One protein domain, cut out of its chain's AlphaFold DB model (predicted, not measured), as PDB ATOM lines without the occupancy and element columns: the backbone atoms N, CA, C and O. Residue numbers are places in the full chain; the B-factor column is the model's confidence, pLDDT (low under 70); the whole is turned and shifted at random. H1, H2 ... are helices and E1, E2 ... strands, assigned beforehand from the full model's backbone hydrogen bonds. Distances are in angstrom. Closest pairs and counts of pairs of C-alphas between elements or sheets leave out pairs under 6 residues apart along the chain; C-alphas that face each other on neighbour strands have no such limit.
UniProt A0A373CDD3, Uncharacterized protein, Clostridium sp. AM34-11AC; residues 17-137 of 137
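This is residues 17 to 137 of the 137 residues of an uncharacterized protein of Clostridium sp. AM34-11AC (UniProt A0A373CDD3). The kinked helix H3 lies in the middle of a group of crossed helices: H2 crosses it on one side, while H4 and H6, side by side, cross it on the other. Short H5 caps the far end of H3, H1 lies beyond H2 with residues 17 to 24 sticking out, and the small hairpin of E1 and E2 sits far from this core. The printed part has 121 residues, with six named helices and two named strands in the order H1, H2, E1, E2, H3, H4, H5, H6; the sheet, E1 - E2, is antiparallel and the class is mostly helix. It is only just compact, close to loose, with a radius of gyration of the C-alphas of 15.9 A and spans of 48 by 38 by 22 A.

H1, residues 18 to 29, begins with C-alpha 18 at (12.066, 50.166, 26.177) and is 16.6 A long. H2, residues 39 to 48, measures 14.0 A. E1 is residues 55 to 57, 6.4 A, and E2 residues 60 to 62, 6.5 A. H3, residues 65 to 82, is the longest helix at 24.3 A and begins with C-alpha 65 at (-9.696, 54.219, 38.897); it has a kink of 30 degrees near residue 76. H4, residues 98 to 109, measures 16.7 A, and H5, residues 111 to 115, 8.1 A. H6, residues 123 to 136, spans 20.0 A and ends with C-alpha 136 at (-15.975, 44.310, 42.431).

H3 is the hub. With residues 68 to 76 alone it touches H2, opposite ways at a steep tilt of 61 degrees; the closest C-alphas, of Ala 46 and Lys 71, are 5.0 A apart. H3 and H6 touch about perpendicular, at 79 degrees, with C-alphas 70 and 130 closest at 5.6 A. H3 and H4 touch at a steep tilt of 66 degrees, closest at C-alphas 80 and 100, 6.5 A. H4 and H6 touch, opposite ways, at a shallow tilt of 33 degrees, only just short of steep; C-alphas 98 and 136 are closest at 6.4 A. H3 and H5 only just touch, with 3 pairs of C-alphas within 8 A, closest at 81 and 114, 5.9 A. H4 and H5 touch only at the corner, and only just, with 3 pairs; C-alphas 107 and 113 are closest at 5.6 A. H1 is near H2. In the hairpin of E1 and E2, N 55 and O 62 are 2.9 A apart and N 57 and O 60 2.8 A. Every O i to N i+4 pair is within hydrogen-bond range in H1, H2, H4 and H6, against 13 of 14 in H3 and 0 of 1 in H5, where 2 of 2 O i to N i+3 pairs are.

The C-alphas of Asp 17 and Glu 109 are the two farthest apart, 47.8 A. The printed part has no cut. H3 to H4 is a long link of 15 residues. Mean pLDDT of the printed part is 91.8, and no printed residue is under 70.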
ATOM      1  N   ASP A  17      13.529  51.952  30.502       92.50
ATOM      2  CA  ASP A  17      13.930  51.755  29.113       92.50
ATOM      3  C   ASP A  17      12.909  50.876  28.369       92.50
ATOM      4  O   ASP A  17      12.048  50.209  28.961       92.50
ATOM      5  N   GLU A  18      12.984  50.907  27.040       94.06
ATOM      6  CA  GLU A  18      12.066  50.166  26.177       94.06
ATOM      7  C   GLU A  18      12.197  48.648  26.377       94.06
ATOM      8  O   GLU A  18      11.193  47.938  26.417       94.06
ATOM      9  N   GLU A  19      13.421  48.147  26.572       94.62
ATOM     10  CA  GLU A  19      13.695  46.724  26.801       94.62
ATOM     11  C   GLU A  19      12.999  46.210  28.064       94.62
ATOM     12  O   GLU A  19      12.404  45.130  28.068       94.62
ATOM     13  N   TYR A  20      13.008  47.004  29.131       92.94
ATOM     14  CA  TYR A  20      12.338  46.693  30.377       92.94
ATOM     15  C   TYR A  20      10.823  46.657  30.187       92.94
ATOM     16  O   TYR A  20      10.182  45.703  30.632       92.94
ATOM     17  N   ILE A  21      10.245  47.631  29.479       90.75
ATOM     18  CA  ILE A  21       8.813  47.625  29.146       90.75
ATOM     19  C   ILE A  21       8.465  46.364  28.340       90.75
ATOM     20  O   ILE A  21       7.533  45.641  28.706       90.75
ATOM     21  N   TRP A  22       9.247  46.034  27.308       94.06
ATOM     22  CA  TRP A  22       9.070  44.811  26.522       94.06
ATOM     23  C   TRP A  22       9.171  43.546  27.370       94.06
ATOM     24  O   TRP A  22       8.354  42.638  27.216       94.06
ATOM     25  N   SER A  23      10.116  43.491  28.310       93.50
ATOM     26  CA  SER A  23      10.265  42.356  29.224       93.50
ATOM     27  C   SER A  23       9.012  42.135  30.080       93.50
ATOM     28  O   SER A  23       8.589  40.993  30.268       93.50
ATOM     29  N   LEU A  24       8.359  43.215  30.532       91.38
ATOM     30  CA  LEU A  24       7.118  43.145  31.304       91.38
ATOM     31  C   LEU A  24       5.959  42.620  30.454       91.38
ATOM     32  O   LEU A  24       5.220  41.749  30.913       91.38
ATOM     33  N   PHE A  25       5.810  43.103  29.218       91.31
ATOM     34  CA  PHE A  25       4.788  42.590  28.305       91.31
ATOM     35  C   PHE A  25       5.026  41.117  27.967       91.31
ATOM     36  O   PHE A  25       4.101  40.312  28.085       91.31
ATOM     37  N   ASN A  26       6.263  40.740  27.642       92.88
ATOM     38  CA  ASN A  26       6.632  39.351  27.377       92.88
ATOM     39  C   ASN A  26       6.306  38.456  28.572       92.88
ATOM     40  O   ASN A  26       5.670  37.416  28.405       92.88
ATOM     41  N   TYR A  27       6.644  38.887  29.789       91.62
ATOM     42  CA  TYR A  27       6.269  38.168  31.000       91.62
ATOM     43  C   TYR A  27       4.747  38.033  31.129       91.62
ATOM     44  O   TYR A  27       4.246  36.926  31.327       91.62
ATOM     45  N   VAL A  28       3.990  39.125  30.967       89.62
ATOM     46  CA  VAL A  28       2.524  39.099  31.052       89.62
ATOM     47  C   VAL A  28       1.917  38.117  30.053       89.62
ATOM     48  O   VAL A  28       0.986  37.398  30.422       89.62
ATOM     49  N   PHE A  29       2.417  38.063  28.820       87.31
ATOM     50  CA  PHE A  29       1.890  37.173  27.787       87.31
ATOM     51  C   PHE A  29       2.412  35.734  27.894       87.31
ATOM     52  O   PHE A  29       1.689  34.823  27.505       87.31
ATOM     53  N   SER A  30       3.563  35.505  28.528       88.75
ATOM     54  CA  SER A  30       4.126  34.167  28.770       88.75
ATOM     55  C   SER A  30       3.316  33.316  29.757       88.75
ATOM     56  O   SER A  30       2.543  33.837  30.568       88.75
ATOM     57  N   ASP A  31       3.539  32.004  29.752       84.12
ATOM     58  CA  ASP A  31       2.887  31.062  30.672       84.12
ATOM     59  C   ASP A  31       3.326  31.213  32.141       84.12
ATOM     60  O   ASP A  31       2.599  30.800  33.046       84.12
ATOM     61  N   GLU A  32       4.449  31.891  32.400       83.94
ATOM     62  CA  GLU A  32       4.953  32.187  33.752       83.94
ATOM     63  C   GLU A  32       4.010  33.109  34.537       83.94
ATOM     64  O   GLU A  32       3.868  33.038  35.764       83.94
ATOM     65  N   CYS A  33       3.301  33.980  33.823       82.12
ATOM     66  CA  CYS A  33       2.328  34.866  34.425       82.12
ATOM     67  C   CYS A  33       1.036  34.100  34.732       82.12
ATOM     68  O   CYS A  33       0.190  33.881  33.863       82.12
ATOM     69  N   ARG A  34       0.838  33.743  36.009       77.62
ATOM     70  CA  ARG A  34      -0.418  33.130  36.479       77.62
ATOM     71  C   ARG A  34      -1.616  34.029  36.158       77.62
ATOM     72  O   ARG A  34      -1.731  35.140  36.684       77.62
ATOM     73  N   LYS A  35      -2.535  33.516  35.336       76.38
ATOM     74  CA  LYS A  35      -3.805  34.162  34.971       76.38
ATOM     75  C   LYS A  35      -4.961  33.256  35.382       76.38
ATOM     76  O   LYS A  35      -5.007  32.093  34.986       76.38
ATOM     77  N   ARG A  36      -5.882  33.782  36.192       72.69
ATOM     78  CA  ARG A  36      -7.115  33.071  36.572       72.69
ATOM     79  C   ARG A  36      -8.308  33.525  35.737       72.69
ATOM     80  O   ARG A  36      -9.081  32.699  35.269       72.69
ATOM     81  N   ASN A  37      -8.408  34.831  35.536       77.19
ATOM     82  CA  ASN A  37      -9.323  35.484  34.616       77.19
ATOM     83  C   ASN A  37      -8.513  36.332  33.623       77.19
ATOM     84  O   ASN A  37      -7.291  36.477  33.736       77.19
ATOM     85  N   THR A  38      -9.208  36.910  32.656       82.25
ATOM     86  CA  THR A  38      -8.626  37.775  31.623       82.25
ATOM     87  C   THR A  38      -8.326  39.198  32.118       82.25
ATOM     88  O   THR A  38      -7.792  40.007  31.357       82.25
ATOM     89  N   TYR A  39      -8.576  39.512  33.401       88.75
ATOM     90  CA  TYR A  39      -8.546  40.883  33.938       88.75
ATOM     91  C   TYR A  39      -7.204  41.570  33.761       88.75
ATOM     92  O   TYR A  39      -7.174  42.748  33.430       88.75
ATOM     93  N   LYS A  40      -6.093  40.838  33.899       88.81
ATOM     94  CA  LYS A  40      -4.760  41.412  33.683       88.81
ATOM     95  C   LYS A  40      -4.611  41.990  32.270       88.81
ATOM     96  O   LYS A  40      -4.074  43.081  32.118       88.81
ATOM     97  N   PHE A  41      -5.135  41.303  31.255       90.06
ATOM     98  CA  PHE A  41      -5.110  41.783  29.871       90.06
ATOM     99  C   PHE A  41      -6.063  42.958  29.666       90.06
ATOM    100  O   PHE A  41      -5.680  43.962  29.071       90.06
ATOM    101  N   GLY A  42      -7.279  42.864  30.212       92.62
ATOM    102  CA  GLY A  42      -8.253  43.953  30.143       92.62
ATOM    103  C   GLY A  42      -7.767  45.236  30.825       92.62
ATOM    104  O   GLY A  42      -7.970  46.321  30.290       92.62
ATOM    105  N   LEU A  43      -7.067  45.123  31.958       92.50
ATOM    106  CA  LEU A  43      -6.493  46.261  32.674       92.50
ATOM    107  C   LEU A  43      -5.366  46.911  31.870       92.50
ATOM    108  O   LEU A  43      -5.346  48.128  31.727       92.50
ATOM    109  N   ILE A  44      -4.464  46.111  31.296       93.31
ATOM    110  CA  ILE A  44      -3.401  46.624  30.422       93.31
ATOM    111  C   ILE A  44      -4.001  47.352  29.221       93.31
ATOM    112  O   ILE A  44      -3.606  48.476  28.930       93.31
ATOM    113  N   LYS A  45      -4.999  46.756  28.561       94.50
ATOM    114  CA  LYS A  45      -5.707  47.399  27.453       94.50
ATOM    115  C   LYS A  45      -6.376  48.708  27.889       94.50
ATOM    116  O   LYS A  45      -6.233  49.707  27.199       94.50
ATOM    117  N   ALA A  46      -7.023  48.738  29.053       95.81
ATOM    118  CA  ALA A  46      -7.644  49.947  29.588       95.81
ATOM    119  C   ALA A  46      -6.631  51.054  29.932       95.81
ATOM    120  O   ALA A  46      -6.941  52.232  29.757       95.81
ATOM    121  N   ILE A  47      -5.429  50.694  30.392       94.31
ATOM    122  CA  ILE A  47      -4.321  51.640  30.585       94.31
ATOM    123  C   ILE A  47      -3.871  52.187  29.231       94.31
ATOM    124  O   ILE A  47      -3.797  53.402  29.078       94.31
ATOM    125  N   LEU A  48      -3.641  51.318  28.240       94.12
ATOM    126  CA  LEU A  48      -3.244  51.711  26.882       94.12
ATOM    127  C   LEU A  48      -4.268  52.652  26.230       94.12
ATOM    128  O   LEU A  48      -3.889  53.687  25.687       94.12
ATOM    129  N   ASP A  49      -5.561  52.351  26.371       95.50
ATOM    130  CA  ASP A  49      -6.660  53.191  25.876       95.50
ATOM    131  C   ASP A  49      -6.704  54.576  26.551       95.50
ATOM    132  O   ASP A  49      -7.316  55.506  26.023       95.50
ATOM    133  N   ASN A  50      -6.071  54.723  27.718       95.31
ATOM    134  CA  ASN A  50      -6.018  55.962  28.484       95.31
ATOM    135  C   ASN A  50      -4.649  56.654  28.461       95.31
ATOM    136  O   ASN A  50      -4.531  57.717  29.059       95.31
ATOM    137  N   VAL A  51      -3.620  56.140  27.776       91.81
ATOM    138  CA  VAL A  51      -2.243  56.687  27.854       91.81
ATOM    139  C   VAL A  51      -2.193  58.211  27.673       91.81
ATOM    140  O   VAL A  51      -1.473  58.892  28.398       91.81
ATOM    141  N   PHE A  52      -3.029  58.776  26.803       91.25
ATOM    142  CA  PHE A  52      -3.039  60.215  26.515       91.25
ATOM    143  C   PHE A  52      -4.106  61.030  27.263       91.25
ATOM    144  O   PHE A  52      -4.169  62.244  27.095       91.25
ATOM    145  N   SER A  53      -4.954  60.403  28.082       92.00
ATOM    146  CA  SER A  53      -6.066  61.071  28.780       92.00
ATOM    147  C   SER A  53      -5.771  61.382  30.254       92.00
ATOM    148  O   SER A  53      -6.654  61.831  30.989       92.00
ATOM    149  N   GLY A  54      -4.547  61.126  30.714       91.00
ATOM    150  CA  GLY A  54      -4.140  61.345  32.099       91.00
ATOM    151  C   GLY A  54      -3.857  62.810  32.422       91.00
ATOM    152  O   GLY A  54      -3.611  63.636  31.546       91.00
ATOM    153  N   LYS A  55      -3.877  63.146  33.713       93.31
ATOM    154  CA  LYS A  55      -3.597  64.504  34.196       93.31
ATOM    155  C   LYS A  55      -2.138  64.622  34.613       93.31
ATOM    156  O   LYS A  55      -1.695  63.874  35.479       93.31
ATOM    157  N   SER A  56      -1.417  65.595  34.062       92.69
ATOM    158  CA  SER A  56      -0.049  65.887  34.503       92.69
ATOM    159  C   SER A  56      -0.037  66.366  35.959       92.69
ATOM    160  O   SER A  56      -0.805  67.253  36.345       92.69
ATOM    161  N   LYS A  57       0.832  65.766  36.770       90.12
ATOM    162  CA  LYS A  57       1.109  66.081  38.178       90.12
ATOM    163  C   LYS A  57       2.625  66.105  38.392       90.12
ATOM    164  O   LYS A  57       3.379  65.672  37.529       90.12
ATOM    165  N   GLU A  58       3.075  66.582  39.551       86.12
ATOM    166  CA  GLU A  58       4.510  66.683  39.877       86.12
ATOM    167  C   GLU A  58       5.252  65.341  39.766       86.12
ATOM    168  O   GLU A  58       6.402  65.303  39.346       86.12
ATOM    169  N   GLN A  59       4.580  64.234  40.096       81.75
ATOM    170  CA  GLN A  59       5.153  62.882  40.091       81.75
ATOM    171  C   GLN A  59       4.932  62.115  38.773       81.75
ATOM    172  O   GLN A  59       5.219  60.922  38.712       81.75
ATOM    173  N   GLY A  60       4.395  62.770  37.737       85.88
ATOM    174  CA  GLY A  60       4.097  62.160  36.440       85.88
ATOM    175  C   GLY A  60       2.622  62.251  36.052       85.88
ATOM    176  O   GLY A  60       1.924  63.207  36.395       85.88
ATOM    177  N   ILE A  61       2.136  61.262  35.301       89.75
ATOM    178  CA  ILE A  61       0.763  61.248  34.788       89.75
ATOM    179  C   ILE A  61      -0.163  60.510  35.757       89.75
ATOM    180  O   ILE A  61       0.073  59.362  36.122       89.75
ATOM    181  N   TYR A  62      -1.238  61.180  36.163       91.69
ATOM    182  CA  TYR A  62      -2.237  60.665  37.090       91.69
ATOM    183  C   TYR A  62      -3.503  60.199  36.364       91.69
ATOM    184  O   TYR A  62      -4.070  60.934  35.552       91.69
ATOM    185  N   TYR A  63      -3.991  59.018  36.750       94.00
ATOM    186  CA  TYR A  63      -5.250  58.423  36.300       94.00
ATOM    187  C   TYR A  63      -6.116  58.075  37.508       94.00
ATOM    188  O   TYR A  63      -5.599  57.596  38.517       94.00
ATOM    189  N   THR A  64      -7.431  58.278  37.408       93.81
ATOM    190  CA  THR A  64      -8.355  57.751  38.422       93.81
ATOM    191  C   THR A  64      -8.747  56.313  38.096       93.81
ATOM    192  O   THR A  64      -8.726  55.897  36.933       93.81
ATOM    193  N   TYR A  65      -9.157  55.557  39.115       92.88
ATOM    194  CA  TYR A  65      -9.696  54.219  38.897       92.88
ATOM    195  C   TYR A  65     -10.946  54.261  38.020       92.88
ATOM    196  O   TYR A  65     -11.051  53.472  37.094       92.88
ATOM    197  N   GLU A  66     -11.842  55.226  38.215       94.69
ATOM    198  CA  GLU A  66     -13.050  55.361  37.398       94.69
ATOM    199  C   GLU A  66     -12.723  55.536  35.910       94.69
ATOM    200  O   GLU A  66     -13.390  54.950  35.062       94.69
ATOM    201  N   GLN A  67     -11.674  56.295  35.579       95.19
ATOM    202  CA  GLN A  67     -11.238  56.512  34.200       95.19
ATOM    203  C   GLN A  67     -10.711  55.224  33.555       95.19
ATOM    204  O   GLN A  67     -11.085  54.886  32.428       95.19
ATOM    205  N   LEU A  68      -9.863  54.483  34.272       95.94
ATOM    206  CA  LEU A  68      -9.340  53.207  33.782       95.94
ATOM    207  C   LEU A  68     -10.463  52.173  33.661       95.94
ATOM    208  O   LEU A  68     -10.623  51.534  32.622       95.94
ATOM    209  N   PHE A  69     -11.294  52.049  34.692       96.62
ATOM    210  CA  PHE A  69     -12.350  51.050  34.735       96.62
ATOM    211  C   PHE A  69     -13.540  51.376  33.825       96.62
ATOM    212  O   PHE A  69     -14.258  50.460  33.436       96.62
ATOM    213  N   ALA A  70     -13.711  52.627  33.384       96.88
ATOM    214  CA  ALA A  70     -14.633  52.955  32.298       96.88
ATOM    215  C   ALA A  70     -14.233  52.251  30.992       96.88
ATOM    216  O   ALA A  70     -15.065  51.595  30.364       96.88
ATOM    217  N   LYS A  71     -12.945  52.315  30.617       96.94
ATOM    218  CA  LYS A  71     -12.416  51.587  29.451       96.94
ATOM    219  C   LYS A  71     -12.350  50.089  29.684       96.94
ATOM    220  O   LYS A  71     -12.602  49.322  28.762       96.94
ATOM    221  N   PHE A  72     -12.069  49.651  30.907       97.31
ATOM    222  CA  PHE A  72     -12.164  48.240  31.270       97.31
ATOM    223  C   PHE A  72     -13.580  47.704  31.015       97.31
ATOM    224  O   PHE A  72     -13.742  46.754  30.256       97.31
ATOM    225  N   ALA A  73     -14.606  48.354  31.573       97.31
ATOM    226  CA  ALA A  73     -16.002  47.963  31.404       97.31
ATOM    227  C   ALA A  73     -16.418  47.962  29.927       97.31
ATOM    228  O   ALA A  73     -17.000  46.985  29.470       97.31
ATOM    229  N   GLU A  74     -16.053  48.994  29.166       97.00
ATOM    230  CA  GLU A  74     -16.328  49.080  27.727       97.00
ATOM    231  C   GLU A  74     -15.692  47.926  26.936       97.00
ATOM    232  O   GLU A  74     -16.363  47.261  26.145       97.00
ATOM    233  N   ASN A  75     -14.409  47.638  27.183       96.25
ATOM    234  CA  ASN A  75     -13.706  46.537  26.526       96.25
ATOM    235  C   ASN A  75     -14.390  45.190  26.823       96.25
ATOM    236  O   ASN A  75     -14.619  44.399  25.907       96.25
ATOM    237  N   TYR A  76     -14.760  44.934  28.081       97.00
ATOM    238  CA  TYR A  76     -15.439  43.693  28.458       97.00
ATOM    239  C   TYR A  76     -16.889  43.624  28.005       97.00
ATOM    240  O   TYR A  76     -17.366  42.520  27.759       97.00
ATOM    241  N   TRP A  77     -17.593  44.749  27.884       97.25
ATOM    242  CA  TRP A  77     -18.969  44.767  27.391       97.25
ATOM    243  C   TRP A  77     -19.037  44.123  26.009       97.25
ATOM    244  O   TRP A  77     -19.845  43.229  25.768       97.25
ATOM    245  N   ASN A  78     -18.093  44.480  25.138       94.62
ATOM    246  CA  ASN A  78     -17.973  43.866  23.822       94.62
ATOM    247  C   ASN A  78     -17.698  42.361  23.916       94.62
ATOM    248  O   ASN A  78     -18.365  41.566  23.260       94.62
ATOM    249  N   LEU A  79     -16.744  41.946  24.750       95.19
ATOM    250  CA  LEU A  79     -16.391  40.529  24.874       95.19
ATOM    251  C   LEU A  79     -17.545  39.688  25.434       95.19
ATOM    252  O   LEU A  79     -17.832  38.618  24.908       95.19
ATOM    253  N   VAL A  80     -18.205  40.164  26.487       95.44
ATOM    254  CA  VAL A  80     -19.189  39.400  27.262       95.44
ATOM    255  C   VAL A  80     -20.598  39.545  26.697       95.44
ATOM    256  O   VAL A  80     -21.274  38.546  26.475       95.44
ATOM    257  N   VAL A  81     -21.063  40.775  26.477       95.06
ATOM    258  CA  VAL A  81     -22.462  41.035  26.111       95.06
ATOM    259  C   VAL A  81     -22.678  40.829  24.621       95.06
ATOM    260  O   VAL A  81     -23.622  40.149  24.239       95.06
ATOM    261  N   LYS A  82     -21.783  41.360  23.781       90.94
ATOM    262  CA  LYS A  82     -21.918  41.275  22.320       90.94
ATOM    263  C   LYS A  82     -21.423  39.949  21.746       90.94
ATOM    264  O   LYS A  82     -22.048  39.405  20.842       90.94
ATOM    265  N   TYR A  83     -20.295  39.439  22.242       93.38
ATOM    266  CA  TYR A  83     -19.667  38.227  21.698       93.38
ATOM    267  C   TYR A  83     -19.811  36.981  22.580       93.38
ATOM    268  O   TYR A  83     -19.374  35.908  22.170       93.38
ATOM    269  N   HIS A  84     -20.422  37.095  23.765       92.62
ATOM    270  CA  HIS A  84     -20.679  35.966  24.672       92.62
ATOM    271  C   HIS A  84     -19.427  35.150  25.038       92.62
ATOM    272  O   HIS A  84     -19.482  33.936  25.243       92.62
ATOM    273  N   LEU A  85     -18.275  35.818  25.126       92.62
ATOM    274  CA  LEU A  85     -17.009  35.202  25.497       92.62
ATOM    275  C   LEU A  85     -16.908  35.079  27.015       92.62
ATOM    276  O   LEU A  85     -17.028  36.071  27.739       92.62
ATOM    277  N   CYS A  86     -16.605  33.872  27.489       90.31
ATOM    278  CA  CYS A  86     -16.393  33.632  28.909       90.31
ATOM    279  C   CYS A  86     -15.041  34.194  29.372       90.31
ATOM    280  O   CYS A  86     -14.011  33.968  28.732       90.31
ATOM    281  N   GLN A  87     -15.043  34.911  30.495       91.31
ATOM    282  CA  GLN A  87     -13.847  35.567  31.054       91.31
ATOM    283  C   GLN A  87     -13.225  34.785  32.216       91.31
ATOM    284  O   GLN A  87     -12.154  35.141  32.721       91.31
ATOM    285  N   MET A  88     -13.884  33.702  32.632       87.44
ATOM    286  CA  MET A  88     -13.415  32.776  33.650       87.44
ATOM    287  C   MET A  88     -12.895  31.488  33.009       87.44
ATOM    288  O   MET A  88     -13.538  30.870  32.161       87.44
ATOM    289  N   ARG A  89     -11.718  31.030  33.445       82.56
ATOM    290  CA  ARG A  89     -11.254  29.688  33.089       82.56
ATOM    291  C   ARG A  89     -12.131  28.658  33.802       82.56
ATOM    292  O   ARG A  89     -12.386  28.797  34.992       82.56
ATOM    293  N   LYS A  90     -12.506  27.578  33.110       79.19
ATOM    294  CA  LYS A  90     -13.198  26.426  33.711       79.19
ATOM    295  C   LYS A  90     -12.290  25.757  34.755       79.19
ATOM    296  O   LYS A  90     -11.484  24.895  34.416       79.19
ATOM    297  N   ASP A  91     -12.377  26.209  36.005       77.75
ATOM    298  CA  ASP A  91     -11.571  25.741  37.142       77.75
ATOM    299  C   ASP A  91     -12.403  24.989  38.200       77.75
ATOM    300  O   ASP A  91     -11.865  24.566  39.224       77.75
ATOM    301  N   GLY A  92     -13.712  24.834  37.959       74.31
ATOM    302  CA  GLY A  92     -14.670  24.172  38.851       74.31
ATOM    303  C   GLY A  92     -15.024  24.954  40.123       74.31
ATOM    304  O   GLY A  92     -15.842  24.483  40.904       74.31
ATOM    305  N   LYS A  93     -14.433  26.136  40.352       76.88
ATOM    306  CA  LYS A  93     -14.667  26.962  41.552       76.88
ATOM    307  C   LYS A  93     -15.657  28.090  41.298       76.88
ATOM    308  O   LYS A  93     -16.357  28.520  42.211       76.88
ATOM    309  N   SER A  94     -15.673  28.639  40.090       79.25
ATOM    310  CA  SER A  94     -16.609  29.691  39.692       79.25
ATOM    311  C   SER A  94     -16.881  29.595  38.200       79.25
ATOM    312  O   SER A  94     -15.955  29.426  37.415       79.25
ATOM    313  N   GLU A  95     -18.151  29.702  37.818       84.81
ATOM    314  CA  GLU A  95     -18.559  29.642  36.410       84.81
ATOM    315  C   GLU A  95     -18.357  30.986  35.699       84.81
ATOM    316  O   GLU A  95     -17.854  31.021  34.583       84.81
ATOM    317  N   TYR A  96     -18.658  32.089  36.392       88.50
ATOM    318  CA  TYR A  96     -18.583  33.448  35.859       88.50
ATOM    319  C   TYR A  96     -17.670  34.329  36.713       88.50
ATOM    320  O   TYR A  96     -17.684  34.264  37.950       88.50
ATOM    321  N   SER A  97     -16.898  35.185  36.051       91.75
ATOM    322  CA  SER A  97     -16.178  36.299  36.665       91.75
ATOM    323  C   SER A  97     -17.141  37.368  37.190       91.75
ATOM    324  O   SER A  97     -18.332  37.381  36.877       91.75
ATOM    325  N   LYS A  98     -16.628  38.283  38.015       93.25
ATOM    326  CA  LYS A  98     -17.434  39.370  38.583       93.25
ATOM    327  C   LYS A  98     -18.017  40.284  37.503       93.25
ATOM    328  O   LYS A  98     -19.188  40.627  37.590       93.25
ATOM    329  N   ILE A  99     -17.252  40.592  36.457       95.25
ATOM    330  CA  ILE A  99     -17.703  41.454  35.363       95.25
ATOM    331  C   ILE A  99     -18.803  40.793  34.534       95.25
ATOM    332  O   ILE A  99     -19.766  41.457  34.166       95.25
ATOM    333  N   GLU A 100     -18.712  39.477  34.314       95.06
ATOM    334  CA  GLU A 100     -19.773  38.715  33.652       95.06
ATOM    335  C   GLU A 100     -21.078  38.794  34.441       95.06
ATOM    336  O   GLU A 100     -22.115  39.090  33.858       95.06
ATOM    337  N   LYS A 101     -21.019  38.617  35.767       95.44
ATOM    338  CA  LYS A 101     -22.201  38.715  36.635       95.44
ATOM    339  C   LYS A 101     -22.821  40.111  36.613       95.44
ATOM    340  O   LYS A 101     -24.021  40.222  36.402       95.44
ATOM    341  N   ILE A 102     -22.005  41.163  36.740       96.81
ATOM    342  CA  ILE A 102     -22.479  42.557  36.693       96.81
ATOM    343  C   ILE A 102     -23.219  42.836  35.378       96.81
ATOM    344  O   ILE A 102     -24.277  43.467  35.372       96.81
ATOM    345  N   PHE A 103     -22.683  42.370  34.250       96.94
ATOM    346  CA  PHE A 103     -23.320  42.587  32.953       96.94
ATOM    347  C   PHE A 103     -24.562  41.723  32.757       96.94
ATOM    348  O   PHE A 103     -25.565  42.227  32.262       96.94
ATOM    349  N   GLN A 104     -24.537  40.461  33.190       95.00
ATOM    350  CA  GLN A 104     -25.712  39.590  33.170       95.00
ATOM    351  C   GLN A 104     -26.862  40.195  33.978       95.00
ATOM    352  O   GLN A 104     -27.971  40.292  33.456       95.00
ATOM    353  N   GLU A 105     -26.597  40.680  35.191       95.81
ATOM    354  CA  GLU A 105     -27.579  41.379  36.028       95.81
ATOM    355  C   GLU A 105     -28.140  42.612  35.305       95.81
ATOM    356  O   GLU A 105     -29.353  42.720  35.129       95.81
ATOM    357  N   ALA A 106     -27.275  43.479  34.763       95.19
ATOM    358  CA  ALA A 106     -27.712  44.665  34.025       95.19
ATOM    359  C   ALA A 106     -28.581  44.327  32.796       95.19
ATOM    360  O   ALA A 106     -29.595  44.984  32.558       95.19
ATOM    361  N   THR A 107     -28.207  43.304  32.023       95.12
ATOM    362  CA  THR A 107     -28.977  42.857  30.846       95.12
ATOM    363  C   THR A 107     -30.250  42.094  31.210       95.12
ATOM    364  O   THR A 107     -31.194  42.095  30.431       95.12
ATOM    365  N   THR A 108     -30.317  41.482  32.392       94.94
ATOM    366  CA  THR A 108     -31.536  40.826  32.887       94.94
ATOM    367  C   THR A 108     -32.558  41.867  33.338       94.94
ATOM    368  O   THR A 108     -33.740  41.741  33.032       94.94
ATOM    369  N   GLU A 109     -32.105  42.927  34.018       94.44
ATOM    370  CA  GLU A 109     -32.950  44.064  34.403       94.44
ATOM    371  C   GLU A 109     -33.493  44.823  33.186       94.44
ATOM    372  O   GLU A 109     -34.650  45.243  33.177       94.44
ATOM    373  N   ASN A 110     -32.659  45.014  32.160       93.38
ATOM    374  CA  ASN A 110     -33.058  45.645  30.911       93.38
ATOM    375  C   ASN A 110     -32.475  44.890  29.702       93.38
ATOM    376  O   ASN A 110     -31.349  45.176  29.275       93.38
ATOM    377  N   PRO A 111     -33.258  43.977  29.095       93.56
ATOM    378  CA  PRO A 111     -32.824  43.184  27.945       93.56
ATOM    379  C   PRO A 111     -32.387  44.005  26.730       93.56
ATOM    380  O   PRO A 111     -31.544  43.544  25.958       93.56
ATOM    381  N   LEU A 112     -32.889  45.238  26.570       92.31
ATOM    382  CA  LEU A 112     -32.492  46.117  25.465       92.31
ATOM    383  C   LEU A 112     -31.025  46.543  25.551       92.31
ATOM    384  O   LEU A 112     -30.453  46.926  24.539       92.31
ATOM    385  N   LEU A 113     -30.384  46.450  26.720       93.00
ATOM    386  CA  LEU A 113     -28.958  46.754  26.830       93.00
ATOM    387  C   LEU A 113     -28.104  45.778  26.014       93.00
ATOM    388  O   LEU A 113     -27.067  46.179  25.499       93.00
ATOM    389  N   SER A 114     -28.548  44.530  25.836       92.56
ATOM    390  CA  SER A 114     -27.773  43.497  25.131       92.56
ATOM    391  C   SER A 114     -27.474  43.819  23.661       92.56
ATOM    392  O   SER A 114     -26.486  43.331  23.116       92.56
ATOM    393  N   ILE A 115     -28.293  44.666  23.030       93.38
ATOM    394  CA  ILE A 115     -28.125  45.091  21.633       93.38
ATOM    395  C   ILE A 115     -27.374  46.421  21.492       93.38
ATOM    396  O   ILE A 115     -27.085  46.845  20.374       93.38
ATOM    397  N   LEU A 116     -27.091  47.104  22.604       94.50
ATOM    398  CA  LEU A 116     -26.451  48.412  22.596       94.50
ATOM    399  C   LEU A 116     -24.938  48.286  22.751       94.50
ATOM    400  O   LEU A 116     -24.420  47.517  23.564       94.50
ATOM    401  N   GLU A 117     -24.228  49.137  22.019       95.25
ATOM    402  CA  GLU A 117     -22.832  49.434  22.316       95.25
ATOM    403  C   GLU A 117     -22.743  50.140  23.675       95.25
ATOM    404  O   GLU A 117     -23.617  50.932  24.040       95.25
ATOM    405  N   PHE A 118     -21.664  49.905  24.423       95.88
ATOM    406  CA  PHE A 118     -21.517  50.454  25.776       95.88
ATOM    407  C   PHE A 118     -21.609  51.991  25.808       95.88
ATOM    408  O   PHE A 118     -22.189  52.581  26.722       95.88
ATOM    409  N   ALA A 119     -21.087  52.652  24.772       94.31
ATOM    410  CA  ALA A 119     -21.165  54.101  24.603       94.31
ATOM    411  C   ALA A 119     -22.601  54.617  24.381       94.31
ATOM    412  O   ALA A 119     -22.886  55.771  24.698       94.31
ATOM    413  N   SER A 120     -23.505  53.773  23.880       95.69
ATOM    414  CA  SER A 120     -24.909  54.106  23.610       95.69
ATOM    415  C   SER A 120     -25.832  53.884  24.811       95.69
ATOM    416  O   SER A 120     -26.998  54.265  24.757       95.69
ATOM    417  N   ILE A 121     -25.336  53.288  25.899       95.88
ATOM    418  CA  ILE A 121     -26.083  53.151  27.153       95.88
ATOM    419  C   ILE A 121     -26.263  54.534  27.792       95.88
ATOM    420  O   ILE A 121     -25.324  55.335  27.823       95.88
ATOM    421  N   GLU A 122     -27.455  54.789  28.338       95.75
ATOM    422  CA  GLU A 122     -27.768  56.008  29.089       95.75
ATOM    423  C   GLU A 122     -26.704  56.289  30.161       95.75
ATOM    424  O   GLU A 122     -26.300  55.396  30.913       95.75
ATOM    425  N   GLU A 123     -26.258  57.542  30.254       95.19
ATOM    426  CA  GLU A 123     -25.127  57.941  31.095       95.19
ATOM    427  C   GLU A 123     -25.293  57.540  32.568       95.19
ATOM    428  O   GLU A 123     -24.333  57.071  33.184       95.19
ATOM    429  N   GLY A 124     -26.507  57.656  33.119       95.81
ATOM    430  CA  GLY A 124     -26.807  57.250  34.493       95.81
ATOM    431  C   GLY A 124     -26.541  55.761  34.732       95.81
ATOM    432  O   GLY A 124     -25.792  55.400  35.644       95.81
ATOM    433  N   LYS A 125     -27.077  54.894  33.860       95.62
ATOM    434  CA  LYS A 125     -26.886  53.438  33.945       95.62
ATOM    435  C   LYS A 125     -25.446  53.033  33.632       95.62
ATOM    436  O   LYS A 125     -24.877  52.181  34.312       95.62
ATOM    437  N   ARG A 126     -24.813  53.673  32.644       96.38
ATOM    438  CA  ARG A 126     -23.400  53.436  32.317       96.38
ATOM    439  C   ARG A 126     -22.505  53.756  33.513       96.38
ATOM    440  O   ARG A 126     -21.656  52.950  33.885       96.38
ATOM    441  N   THR A 127     -22.741  54.887  34.172       96.62
ATOM    442  CA  THR A 127     -21.981  55.300  35.358       96.62
ATOM    443  C   THR A 127     -22.202  54.351  36.535       96.62
ATOM    444  O   THR A 127     -21.246  54.034  37.242       96.62
ATOM    445  N   SER A 128     -23.426  53.852  36.747       97.00
ATOM    446  CA  SER A 128     -23.678  52.865  37.805       97.00
ATOM    447  C   SER A 128     -22.951  51.545  37.544       97.00
ATOM    448  O   SER A 128     -22.359  50.993  38.467       97.00
ATOM    449  N   ILE A 129     -22.928  51.075  36.290       97.06
ATOM    450  CA  ILE A 129     -22.180  49.869  35.903       97.06
ATOM    451  C   ILE A 129     -20.681  50.071  36.155       97.06
ATOM    452  O   ILE A 129     -20.052  49.221  36.774       97.06
ATOM    453  N   ILE A 130     -20.113  51.209  35.741       97.75
ATOM    454  CA  ILE A 130     -18.688  51.509  35.957       97.75
ATOM    455  C   ILE A 130     -18.350  51.516  37.451       97.75
ATOM    456  O   ILE A 130     -17.344  50.934  37.844       97.75
ATOM    457  N   LYS A 131     -19.193  52.119  38.300       96.94
ATOM    458  CA  LYS A 131     -18.978  52.128  39.757       96.94
ATOM    459  C   LYS A 131     -18.969  50.722  40.356       96.94
ATOM    460  O   LYS A 131     -18.097  50.433  41.168       96.94
ATOM    461  N   LEU A 132     -19.894  49.856  39.941       97.00
ATOM    462  CA  LEU A 132     -19.913  48.454  40.376       97.00
ATOM    463  C   LEU A 132     -18.655  47.715  39.915       97.00
ATOM    464  O   LEU A 132     -18.034  46.995  40.689       97.00
ATOM    465  N   VAL A 133     -18.240  47.940  38.668       96.31
ATOM    466  CA  VAL A 133     -17.030  47.341  38.100       96.31
ATOM    467  C   VAL A 133     -15.770  47.794  38.852       96.31
ATOM    468  O   VAL A 133     -14.936  46.951  39.148       96.31
ATOM    469  N   VAL A 134     -15.658  49.067  39.248       94.62
ATOM    470  CA  VAL A 134     -14.554  49.571  40.098       94.62
ATOM    471  C   VAL A 134     -14.520  48.895  41.473       94.62
ATOM    472  O   VAL A 134     -13.447  48.701  42.035       94.62
ATOM    473  N   GLN A 135     -15.682  48.583  42.050       92.62
ATOM    474  CA  GLN A 135     -15.773  48.017  43.399       92.62
ATOM    475  C   GLN A 135     -15.492  46.509  43.438       92.62
ATOM    476  O   GLN A 135     -14.918  46.020  44.408       92.62
ATOM    477  N   GLU A 136     -15.916  45.777  42.409       91.50
ATOM    478  CA  GLU A 136     -15.975  44.310  42.431       91.50
ATOM    479  C   GLU A 136     -14.900  43.612  41.583       91.50
ATOM    480  O   GLU A 136     -14.744  42.390  41.703       91.50
ATOM    481  N   CYS A 137     -14.209  44.329  40.687       89.19
ATOM    482  CA  CYS A 137     -13.232  43.756  39.749       89.19
ATOM    483  C   CYS A 137     -11.799  44.197  40.042       89.19
ATOM    484  O   CYS A 137     -10.912  43.321  39.905       89.19
TER     485      CYS A 137